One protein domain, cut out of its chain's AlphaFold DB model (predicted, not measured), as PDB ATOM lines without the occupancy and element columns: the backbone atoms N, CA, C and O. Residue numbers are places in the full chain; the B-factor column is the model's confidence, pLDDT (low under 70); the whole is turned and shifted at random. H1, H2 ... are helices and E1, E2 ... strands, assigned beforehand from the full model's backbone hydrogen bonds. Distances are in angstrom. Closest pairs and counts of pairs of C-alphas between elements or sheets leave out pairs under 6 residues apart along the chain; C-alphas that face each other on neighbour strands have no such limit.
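AT A GLANCE: This is residues 62 to 144 of the 616 residues of an uncharacterized protein of bacterium (UniProt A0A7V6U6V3). Little regular structure: a flat, loop-rich domain with a small antiparallel sheet, E1 E3 E2, towards one end and three short, loosely grouped helices towards the other. Of 83 printed residues, 32 are in named elements, ordered E1 E2 H1 H2 H3 E3, class mixed. It is only just compact, close to loose, with radius of gyration of the C-alphas 14.1 A and spans 39 by 32 by 16 A.

HOW THE PARTS SIT: E1, residues 70 to 73, is antiparallel to E3, residues 134 to 139; N 71 and O 138, 2.8 A apart, are within hydrogen-bond range. E2, residues 89 to 91, is antiparallel to E3, with N 90 and O 135 at 3.0 A. H1, residues 102 to 107, and H3, residues 121 to 129, are close but not clearly touching; their closest C-alphas, Ile 102 and Thr 129, are 6.9 A apart. H2, residues 112 to 115, and H3 are near each other, with 6 pairs of C-alphas within 10 A. H1, H2 and H3 are not on the sheet. Every O i to N i+4 pair in H1 and H3 is within hydrogen-bond range; H2 is too short for one.

IN THESE COORDINATES: E1 begins at C-alpha 70 (-48.023, -16.745, -1.423); E3, 16.9 A long, ends at C-alpha 139 (-43.668, -15.781, -0.196).

THE WHOLE: The printed part has no cut; the E1 to E2 link is long, and residues 64 and 86 have pLDDT under 70.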
ATOM      1  N   PRO A  62     -41.586  -8.223   1.847       76.88
ATOM      2  CA  PRO A  62     -41.084  -7.273   2.836       76.88
ATOM      3  C   PRO A  62     -42.121  -7.009   3.941       76.88
ATOM      4  O   PRO A  62     -41.788  -6.498   5.009       76.88
ATOM      5  N   LEU A  63     -43.381  -7.399   3.717       73.69
ATOM      6  CA  LEU A  63     -44.449  -7.315   4.700       73.69
ATOM      7  C   LEU A  63     -44.348  -8.500   5.664       73.69
ATOM      8  O   LEU A  63     -44.480  -9.665   5.279       73.69
ATOM      9  N   SER A  64     -44.131  -8.207   6.945       67.81
ATOM     10  CA  SER A  64     -44.086  -9.237   7.978       67.81
ATOM     11  C   SER A  64     -45.460  -9.896   8.134       67.81
ATOM     12  O   SER A  64     -46.401  -9.266   8.613       67.81
ATOM     13  N   SER A  65     -45.556 -11.176   7.790       75.00
ATOM     14  CA  SER A  65     -46.692 -12.037   8.127       75.00
ATOM     15  C   SER A  65     -46.203 -13.217   8.959       75.00
ATOM     16  O   SER A  65     -45.072 -13.674   8.791       75.00
ATOM     17  N   LYS A  66     -47.054 -13.705   9.865       71.81
ATOM     18  CA  LYS A  66     -46.809 -14.959  10.593       71.81
ATOM     19  C   LYS A  66     -47.253 -16.187   9.803       71.81
ATOM     20  O   LYS A  66     -46.820 -17.286  10.125       71.81
ATOM     21  N   GLU A  67     -48.119 -16.001   8.815       80.50
ATOM     22  CA  GLU A  67     -48.620 -17.083   7.975       80.50
ATOM     23  C   GLU A  67     -47.703 -17.264   6.767       80.50
ATOM     24  O   GLU A  67     -47.325 -16.291   6.115       80.50
ATOM     25  N   ASP A  68     -47.347 -18.515   6.481       83.06
ATOM     26  CA  ASP A  68     -46.652 -18.892   5.254       83.06
ATOM     27  C   ASP A  68     -47.675 -18.954   4.111       83.06
ATOM     28  O   ASP A  68     -48.344 -19.965   3.908       83.06
ATOM     29  N   ALA A  69     -47.807 -17.856   3.369       88.94
ATOM     30  CA  ALA A  69     -48.686 -17.759   2.204       88.94
ATOM     31  C   ALA A  69     -47.972 -17.135   1.000       88.94
ATOM     32  O   ALA A  69     -47.029 -16.357   1.160       88.94
ATOM     33  N   TYR A  70     -48.455 -17.424  -0.205       92.06
ATOM     34  CA  TYR A  70     -48.023 -16.745  -1.423       92.06
ATOM     35  C   TYR A  70     -48.948 -15.564  -1.722       92.06
ATOM     36  O   TYR A  70     -50.168 -15.722  -1.757       92.06
ATOM     37  N   LEU A  71     -48.369 -14.382  -1.924       92.12
ATOM     38  CA  LEU A  71     -49.085 -13.116  -2.082       92.12
ATOM     39  C   LEU A  71     -48.710 -12.455  -3.405       92.12
ATOM     40  O   LEU A  71     -47.556 -12.521  -3.819       92.12
ATOM     41  N   LEU A  72     -49.671 -11.780  -4.029       93.06
ATOM     42  CA  LEU A  72     -49.407 -10.884  -5.151       93.06
ATOM     43  C   LEU A  72     -49.033  -9.504  -4.625       93.06
ATOM     44  O   LEU A  72     -49.732  -8.953  -3.774       93.06
ATOM     45  N   VAL A  73     -47.939  -8.949  -5.137       93.19
ATOM     46  CA  VAL A  73     -47.463  -7.615  -4.770       93.19
ATOM     47  C   VAL A  73     -47.013  -6.833  -5.999       93.19
ATOM     48  O   VAL A  73     -46.563  -7.400  -6.994       93.19
ATOM     49  N   THR A  74     -47.123  -5.513  -5.893       93.19
ATOM     50  CA  THR A  74     -46.496  -4.534  -6.791       93.19
ATOM     51  C   THR A  74     -45.239  -3.973  -6.122       93.19
ATOM     52  O   THR A  74     -45.121  -4.040  -4.897       93.19
ATOM     53  N   HIS A  75     -44.318  -3.409  -6.899       93.62
ATOM     54  CA  HIS A  75     -43.125  -2.740  -6.383       93.62
ATOM     55  C   HIS A  75     -43.412  -1.250  -6.163       93.62
ATOM     56  O   HIS A  75     -44.021  -0.600  -7.007       93.62
ATOM     57  N   ASN A  76     -42.982  -0.697  -5.035       94.88
ATOM     58  CA  ASN A  76     -43.053   0.715  -4.687       94.88
ATOM     59  C   ASN A  76     -41.850   1.104  -3.806       94.88
ATOM     60  O   ASN A  76     -41.204   0.244  -3.218       94.88
ATOM     61  N   ASP A  77     -41.580   2.401  -3.655       95.31
ATOM     62  CA  ASP A  77     -40.460   2.909  -2.844       95.31
ATOM     63  C   ASP A  77     -40.855   3.157  -1.373       95.31
ATOM     64  O   ASP A  77     -40.298   4.028  -0.698       95.31
ATOM     65  N   ASN A  78     -41.845   2.440  -0.838       94.06
ATOM     66  CA  ASN A  78     -42.260   2.530   0.562       94.06
ATOM     67  C   ASN A  78     -42.459   1.147   1.201       94.06
ATOM     68  O   ASN A  78     -41.503   0.631   1.781       94.06
ATOM     69  N   SER A  79     -43.645   0.540   1.121       91.75
ATOM     70  CA  SER A  79     -43.919  -0.762   1.749       91.75
ATOM     71  C   SER A  79     -43.202  -1.941   1.093       91.75
ATOM     72  O   SER A  79     -42.971  -2.956   1.750       91.75
ATOM     73  N   THR A  80     -42.823  -1.810  -0.180       92.25
ATOM     74  CA  THR A  80     -42.120  -2.858  -0.934       92.25
ATOM     75  C   THR A  80     -40.754  -2.418  -1.452       92.25
ATOM     76  O   THR A  80     -40.235  -3.028  -2.374       92.25
ATOM     77  N   ARG A  81     -40.126  -1.412  -0.826       89.38
ATOM     78  CA  ARG A  81     -38.829  -0.861  -1.270       89.38
ATOM     79  C   ARG A  81     -37.717  -1.908  -1.371       89.38
ATOM     80  O   ARG A  81     -36.894  -1.850  -2.275       89.38
ATOM     81  N   ASP A  82     -37.690  -2.843  -0.426       85.69
ATOM     82  CA  ASP A  82     -36.686  -3.911  -0.367       85.69
ATOM     83  C   ASP A  82     -37.165  -5.188  -1.086       85.69
ATOM     84  O   ASP A  82     -36.612  -6.271  -0.885       85.69
ATOM     85  N   LEU A  83     -38.229  -5.087  -1.894       86.50
ATOM     86  CA  LEU A  83     -38.720  -6.201  -2.686       86.50
ATOM     87  C   LEU A  83     -37.689  -6.567  -3.746       86.50
ATOM     88  O   LEU A  83     -37.330  -5.778  -4.617       86.50
ATOM     89  N   TRP A  84     -37.294  -7.829  -3.717       81.00
ATOM     90  CA  TRP A  84     -36.548  -8.450  -4.790       81.00
ATOM     91  C   TRP A  84     -37.374  -9.621  -5.327       81.00
ATOM     92  O   TRP A  84     -37.606 -10.608  -4.625       81.00
ATOM     93  N   ALA A  85     -37.889  -9.454  -6.546       76.56
ATOM     94  CA  ALA A  85     -38.706 -10.428  -7.259       76.56
ATOM     95  C   ALA A  85     -37.863 -11.168  -8.300       76.56
ATOM     96  O   ALA A  85     -37.057 -10.553  -8.988       76.56
ATOM     97  N   SER A  86     -38.014 -12.494  -8.369       68.19
ATOM     98  CA  SER A  86     -37.000 -13.340  -9.013       68.19
ATOM     99  C   SER A  86     -37.503 -14.645  -9.625       68.19
ATOM    100  O   SER A  86     -36.699 -15.456 -10.070       68.19
ATOM    101  N   THR A  87     -38.802 -14.950  -9.594       83.62
ATOM    102  CA  THR A  87     -39.282 -16.251 -10.113       83.62
ATOM    103  C   THR A  87     -40.649 -16.138 -10.768       83.62
ATOM    104  O   THR A  87     -40.844 -16.589 -11.892       83.62
ATOM    105  N   LEU A  88     -41.608 -15.499 -10.101       92.38
ATOM    106  CA  LEU A  88     -42.958 -15.313 -10.623       92.38
ATOM    107  C   LEU A  88     -43.267 -13.838 -10.747       92.38
ATOM    108  O   LEU A  88     -43.711 -13.224  -9.784       92.38
ATOM    109  N   GLU A  89     -43.040 -13.281 -11.925       93.38
ATOM    110  CA  GLU A  89     -43.398 -11.905 -12.243       93.38
ATOM    111  C   GLU A  89     -44.008 -11.833 -13.639       93.38
ATOM    112  O   GLU A  89     -43.702 -12.647 -14.511       93.38
ATOM    113  N   ILE A  90     -44.905 -10.874 -13.843       94.69
ATOM    114  CA  ILE A  90     -45.490 -10.595 -15.150       94.69
ATOM    115  C   ILE A  90     -45.736  -9.098 -15.282       94.69
ATOM    116  O   ILE A  90     -46.053  -8.413 -14.304       94.69
ATOM    117  N   SER A  91     -45.637  -8.592 -16.506       94.25
ATOM    118  CA  SER A  91     -46.042  -7.232 -16.839       94.25
ATOM    119  C   SER A  91     -47.154  -7.216 -17.869       94.25
ATOM    120  O   SER A  91     -47.095  -7.930 -18.869       94.25
ATOM    121  N   ARG A  92     -48.148  -6.354 -17.643       94.31
ATOM    122  CA  ARG A  92     -49.075  -5.872 -18.674       94.31
ATOM    123  C   ARG A  92     -48.294  -5.143 -19.776       94.31
ATOM    124  O   ARG A  92     -47.199  -4.654 -19.498       94.31
ATOM    125  N   PRO A  93     -48.825  -5.020 -21.004       92.50
ATOM    126  CA  PRO A  93     -48.119  -4.299 -22.053       92.50
ATOM    127  C   PRO A  93     -47.913  -2.838 -21.628       92.50
ATOM    128  O   PRO A  93     -48.793  -2.247 -21.002       92.50
ATOM    129  N   PHE A  94     -46.720  -2.303 -21.908       93.69
ATOM    130  CA  PHE A  94     -46.174  -1.031 -21.392       93.69
ATOM    131  C   PHE A  94     -45.822  -0.995 -19.887       93.69
ATOM    132  O   PHE A  94     -45.262  -0.008 -19.405       93.69
ATOM    133  N   GLY A  95     -46.110  -2.060 -19.139       93.94
ATOM    134  CA  GLY A  95     -45.786  -2.185 -17.723       93.94
ATOM    135  C   GLY A  95     -44.364  -2.672 -17.480       93.94
ATOM    136  O   GLY A  95     -43.811  -3.440 -18.265       93.94
ATOM    137  N   SER A  96     -43.777  -2.239 -16.371       93.38
ATOM    138  CA  SER A  96     -42.470  -2.705 -15.905       93.38
ATOM    139  C   SER A  96     -42.365  -2.577 -14.390       93.38
ATOM    140  O   SER A  96     -43.170  -1.900 -13.755       93.38
ATOM    141  N   GLU A  97     -41.356  -3.214 -13.815       92.69
ATOM    142  CA  GLU A  97     -40.968  -3.134 -12.408       92.69
ATOM    143  C   GLU A  97     -40.381  -1.767 -12.005       92.69
ATOM    144  O   GLU A  97     -40.092  -1.534 -10.826       92.69
ATOM    145  N   ILE A  98     -40.183  -0.855 -12.968       93.44
ATOM    146  CA  ILE A  98     -39.633   0.472 -12.703       93.44
ATOM    147  C   ILE A  98     -40.677   1.328 -11.993       93.44
ATOM    148  O   ILE A  98     -41.839   1.425 -12.393       93.44
ATOM    149  N   HIS A  99     -40.233   1.988 -10.930       94.94
ATOM    150  CA  HIS A  99     -41.093   2.754 -10.054       94.94
ATOM    151  C   HIS A  99     -40.441   4.094  -9.663       94.94
ATOM    152  O   HIS A  99     -39.218   4.168  -9.505       94.94
ATOM    153  N   PRO A 100     -41.220   5.184  -9.531       96.75
ATOM    154  CA  PRO A 100     -40.683   6.459  -9.081       96.75
ATOM    155  C   PRO A 100     -40.357   6.401  -7.592       96.75
ATOM    156  O   PRO A 100     -41.135   5.898  -6.785       96.75
ATOM    157  N   THR A 101     -39.224   6.985  -7.215       96.88
ATOM    158  CA  THR A 101     -38.772   7.004  -5.822       96.88
ATOM    159  C   THR A 101     -39.253   8.252  -5.079       96.88
ATOM    160  O   THR A 101     -39.438   9.330  -5.649       96.88
ATOM    161  N   ILE A 102     -39.374   8.157  -3.756       96.88
ATOM    162  CA  ILE A 102     -39.539   9.298  -2.846       96.88
ATOM    163  C   ILE A 102     -38.417  10.315  -3.086       96.88
ATOM    164  O   ILE A 102     -38.643  11.529  -3.044       96.88
ATOM    165  N   ARG A 103     -37.199   9.829  -3.360       96.69
ATOM    166  CA  ARG A 103     -36.050  10.670  -3.710       96.69
ATOM    167  C   ARG A 103     -36.306  11.477  -4.984       96.69
ATOM    168  O   ARG A 103     -36.105  12.688  -4.945       96.69
ATOM    169  N   PHE A 104     -36.803  10.853  -6.051       97.31
ATOM    170  CA  PHE A 104     -37.154  11.540  -7.299       97.31
ATOM    171  C   PHE A 104     -38.141  12.695  -7.062       97.31
ATOM    172  O   PHE A 104     -37.904  13.823  -7.498       97.31
ATOM    173  N   PHE A 105     -39.214  12.462  -6.299       97.50
ATOM    174  CA  PHE A 105     -40.186  13.519  -5.994       97.50
ATOM    175  C   PHE A 105     -39.578  14.665  -5.173       97.50
ATOM    176  O   PHE A 105     -39.869  15.837  -5.430       97.50
ATOM    177  N   ARG A 106     -38.691  14.355  -4.218       95.44
ATOM    178  CA  ARG A 106     -37.955  15.370  -3.444       95.44
ATOM    179  C   ARG A 106     -37.015  16.193  -4.323       95.44
ATOM    180  O   ARG A 106     -36.987  17.414  -4.191       95.44
ATOM    181  N   GLU A 107     -36.295  15.551  -5.240       95.50
ATOM    182  CA  GLU A 107     -35.439  16.224  -6.229       95.50
ATOM    183  C   GLU A 107     -36.264  17.131  -7.163       95.50
ATOM    184  O   GLU A 107     -35.815  18.214  -7.537       95.50
ATOM    185  N   CYS A 108     -37.526  16.776  -7.426       95.75
ATOM    186  CA  CYS A 108     -38.485  17.611  -8.158       95.75
ATOM    187  C   CYS A 108     -39.158  18.721  -7.321       95.75
ATOM    188  O   CYS A 108     -40.093  19.383  -7.792       95.75
ATOM    189  N   ASN A 109     -38.671  18.969  -6.099       94.44
ATOM    190  CA  ASN A 109     -39.192  19.954  -5.149       94.44
ATOM    191  C   ASN A 109     -40.665  19.725  -4.751       94.44
ATOM    192  O   ASN A 109     -41.380  20.696  -4.502       94.44
ATOM    193  N   ILE A 110     -41.130  18.474  -4.688       95.88
ATOM    194  CA  ILE A 110     -42.479  18.161  -4.202       95.88
ATOM    195  C   ILE A 110     -42.492  18.101  -2.666       95.88
ATOM    196  O   ILE A 110     -41.741  17.316  -2.076       95.88
ATOM    197  N   PRO A 111     -43.344  18.889  -1.983       93.81
ATOM    198  CA  PRO A 111     -43.408  18.916  -0.527       93.81
ATOM    199  C   PRO A 111     -44.253  17.750   0.014       93.81
ATOM    200  O   PRO A 111     -45.335  17.963   0.562       93.81
ATOM    201  N   LEU A 112     -43.753  16.514  -0.121       94.31
ATOM    202  CA  LEU A 112     -44.469  15.287   0.268       94.31
ATOM    203  C   LEU A 112     -45.010  15.342   1.703       94.31
ATOM    204  O   LEU A 112     -46.161  14.987   1.929       94.31
ATOM    205  N   ASP A 113     -44.243  15.864   2.663       91.50
ATOM    206  CA  ASP A 113     -44.675  15.962   4.067       91.50
ATOM    207  C   ASP A 113     -45.881  16.886   4.292       91.50
ATOM    208  O   ASP A 113     -46.514  16.819   5.341       91.50
ATOM    209  N   VAL A 114     -46.184  17.755   3.327       91.44
ATOM    210  CA  VAL A 114     -47.268  18.738   3.408       91.44
ATOM    211  C   VAL A 114     -48.519  18.253   2.675       91.44
ATOM    212  O   VAL A 114     -49.625  18.504   3.143       91.44
ATOM    213  N   ILE A 115     -48.354  17.596   1.524       92.94
ATOM    214  CA  ILE A 115     -49.480  17.145   0.688       92.94
ATOM    215  C   ILE A 115     -49.998  15.756   1.066       92.94
ATOM    216  O   ILE A 115     -51.124  15.411   0.720       92.94
ATOM    217  N   THR A 116     -49.198  14.963   1.781       92.12
ATOM    218  CA  THR A 116     -49.595  13.615   2.189       92.12
ATOM    219  C   THR A 116     -50.654  13.671   3.302       92.12
ATOM    220  O   THR A 116     -50.399  14.302   4.334       92.12
ATOM    221  N   PRO A 117     -51.803  12.983   3.159       89.19
ATOM    222  CA  PRO A 117     -52.790  12.868   4.231       89.19
ATOM    223  C   PRO A 117     -52.197  12.188   5.474       89.19
ATOM    224  O   PRO A 117     -51.521  11.164   5.370       89.19
ATOM    225  N   VAL A 118     -52.439  12.755   6.662       88.50
ATOM    226  CA  VAL A 118     -51.826  12.297   7.928       88.50
ATOM    227  C   VAL A 118     -52.253  10.873   8.293       88.50
ATOM    228  O   VAL A 118     -51.443  10.089   8.779       88.50
ATOM    229  N   ASP A 119     -53.513  10.542   8.042       91.94
ATOM    230  CA  ASP A 119     -54.149   9.255   8.322       91.94
ATOM    231  C   ASP A 119     -53.829   8.173   7.280       91.94
ATOM    232  O   ASP A 119     -53.857   6.991   7.609       91.94
ATOM    233  N   ARG A 120     -53.465   8.564   6.051       92.81
ATOM    234  CA  ARG A 120     -53.183   7.646   4.930       92.81
ATOM    235  C   ARG A 120     -51.755   7.749   4.398       92.81
ATOM    236  O   ARG A 120     -51.503   7.470   3.230       92.81
ATOM    237  N   ARG A 121     -50.791   8.142   5.239       92.88
ATOM    238  CA  ARG A 121     -49.414   8.410   4.788       92.88
ATOM    239  C   ARG A 121     -48.760   7.226   4.078       92.88
ATOM    240  O   ARG A 121     -48.142   7.432   3.042       92.88
ATOM    241  N   SER A 122     -48.873   6.016   4.625       92.38
ATOM    242  CA  SER A 122     -48.245   4.834   4.015       92.38
ATOM    243  C   SER A 122     -48.906   4.461   2.690       92.38
ATOM    244  O   SER A 122     -48.210   4.287   1.700       92.38
ATOM    245  N   GLU A 123     -50.239   4.403   2.661       95.00
ATOM    246  CA  GLU A 123     -51.011   4.082   1.452       95.00
ATOM    247  C   GLU A 123     -50.751   5.098   0.342       95.00
ATOM    248  O   GLU A 123     -50.482   4.725  -0.792       95.00
ATOM    249  N   PHE A 124     -50.737   6.388   0.687       95.88
ATOM    250  CA  PHE A 124     -50.425   7.455  -0.253       95.88
ATOM    251  C   PHE A 124     -49.036   7.278  -0.872       95.88
ATOM    252  O   PHE A 124     -48.889   7.385  -2.086       95.88
ATOM    253  N   LEU A 125     -48.014   6.999  -0.051       95.88
ATOM    254  CA  LEU A 125     -46.655   6.778  -0.544       95.88
ATOM    255  C   LEU A 125     -46.568   5.531  -1.430       95.88
ATOM    256  O   LEU A 125     -45.927   5.597  -2.478       95.88
ATOM    257  N   ASP A 126     -47.233   4.439  -1.055       95.56
ATOM    258  CA  ASP A 126     -47.310   3.224  -1.871       95.56
ATOM    259  C   ASP A 126     -47.952   3.513  -3.236       95.56
ATOM    260  O   ASP A 126     -47.386   3.155  -4.266       95.56
ATOM    261  N   GLU A 127     -49.082   4.227  -3.264       95.00
ATOM    262  CA  GLU A 127     -49.807   4.593  -4.488       95.00
ATOM    263  C   GLU A 127     -48.944   5.457  -5.430       95.00
ATOM    264  O   GLU A 127     -48.789   5.140  -6.615       95.00
ATOM    265  N   ILE A 128     -48.331   6.535  -4.918       96.25
ATOM    266  CA  ILE A 128     -47.567   7.470  -5.761       96.25
ATOM    267  C   ILE A 128     -46.213   6.909  -6.204       96.25
ATOM    268  O   ILE A 128     -45.666   7.374  -7.208       96.25
ATOM    269  N   THR A 129     -45.656   5.950  -5.460       97.06
ATOM    270  CA  THR A 129     -44.364   5.325  -5.771       97.06
ATOM    271  C   THR A 129     -44.503   3.952  -6.405       97.06
ATOM    272  O   THR A 129     -43.485   3.388  -6.757       97.06
ATOM    273  N   SER A 130     -45.708   3.408  -6.607       96.38
ATOM    274  CA  SER A 130     -45.872   2.091  -7.239       96.38
ATOM    275  C   SER A 130     -45.379   2.087  -8.687       96.38
ATOM    276  O   SER A 130     -45.615   3.045  -9.426       96.38
ATOM    277  N   CYS A 131     -44.782   0.995  -9.152       95.62
ATOM    278  CA  CYS A 131     -44.670   0.722 -10.581       95.62
ATOM    279  C   CYS A 131     -46.065   0.596 -11.213       95.62
ATOM    280  O   CYS A 131     -47.073   0.421 -10.515       95.62
ATOM    281  N   TRP A 132     -46.135   0.696 -12.540       95.62
ATOM    282  CA  TRP A 132     -47.376   0.496 -13.287       95.62
ATOM    283  C   TRP A 132     -47.327  -0.803 -14.087       95.62
ATOM    284  O   TRP A 132     -46.341  -1.091 -14.761       95.62
ATOM    285  N   GLY A 133     -48.424  -1.562 -14.042       94.50
ATOM    286  CA  GLY A 133     -48.616  -2.729 -14.898       94.50
ATOM    287  C   GLY A 133     -47.652  -3.880 -14.618       94.50
ATOM    288  O   GLY A 133     -47.453  -4.701 -15.503       94.50
ATOM    289  N   TRP A 134     -47.096  -3.970 -13.410       95.69
ATOM    290  CA  TRP A 134     -46.207  -5.048 -12.975       95.69
ATOM    291  C   TRP A 134     -46.677  -5.690 -11.676       95.69
ATOM    292  O   TRP A 134     -47.113  -4.980 -10.771       95.69
ATOM    293  N   MET A 135     -46.568  -7.015 -11.581       94.75
ATOM    294  CA  MET A 135     -46.782  -7.741 -10.332       94.75
ATOM    295  C   MET A 135     -45.880  -8.963 -10.223       94.75
ATOM    296  O   MET A 135     -45.509  -9.576 -11.226       94.75
ATOM    297  N   SER A 136     -45.619  -9.360  -8.980       94.94
ATOM    298  CA  SER A 136     -44.914 -10.590  -8.646       94.94
ATOM    299  C   SER A 136     -45.613 -11.376  -7.540       94.94
ATOM    300  O   SER A 136     -46.308 -10.812  -6.695       94.94
ATOM    301  N   VAL A 137     -45.421 -12.697  -7.549       94.44
ATOM    302  CA  VAL A 137     -45.768 -13.572  -6.429       94.44
ATOM    303  C   VAL A 137     -44.586 -13.635  -5.470       94.44
ATOM    304  O   VAL A 137     -43.495 -14.069  -5.836       94.44
ATOM    305  N   VAL A 138     -44.839 -13.276  -4.218       92.56
ATOM    306  CA  VAL A 138     -43.878 -13.366  -3.117       92.56
ATOM    307  C   VAL A 138     -44.347 -14.357  -2.073       92.56
ATOM    308  O   VAL A 138     -45.543 -14.554  -1.864       92.56
ATOM    309  N   LYS A 139     -43.399 -14.962  -1.366       90.69
ATOM    310  CA  LYS A 139     -43.668 -15.781  -0.196       90.69
ATOM    311  C   LYS A 139     -43.651 -14.909   1.059       90.69
ATOM    312  O   LYS A 139     -42.679 -14.214   1.340       90.69
ATOM    313  N   SER A 140     -44.722 -14.968   1.832       87.62
ATOM    314  CA  SER A 140     -44.799 -14.410   3.182       87.62
ATOM    315  C   SER A 140     -44.329 -15.426   4.234       87.62
ATOM    316  O   SER A 140     -44.037 -16.585   3.914       87.62
ATOM    317  N   GLY A 141     -44.194 -14.977   5.481       82.88
ATOM    318  CA  GLY A 141     -43.689 -15.793   6.584       82.88
ATOM    319  C   GLY A 141     -42.190 -15.636   6.837       82.88
ATOM    320  O   GLY A 141     -41.497 -14.816   6.227       82.88
ATOM    321  N   THR A 142     -41.672 -16.403   7.797       75.69
ATOM    322  CA  THR A 142     -40.293 -16.241   8.282       75.69
ATOM    323  C   THR A 142     -39.281 -17.054   7.492       75.69
ATOM    324  O   THR A 142     -38.149 -16.592   7.360       75.69
ATOM    325  N   ARG A 143     -39.687 -18.209   6.948       81.06
ATOM    326  CA  ARG A 143     -38.803 -19.150   6.254       81.06
ATOM    327  C   ARG A 143     -38.642 -18.798   4.776       81.06
ATOM    328  O   ARG A 143     -39.635 -18.622   4.062       81.06
ATOM    329  N   SER A 144     -37.396 -18.745   4.336       85.19
ATOM    330  CA  SER A 144     -36.971 -18.552   2.953       85.19
ATOM    331  C   SER A 144     -36.929 -19.905   2.242       85.19
ATOM    332  O   SER A 144     -36.623 -20.934   2.841       85.19
TER     333      SER A 144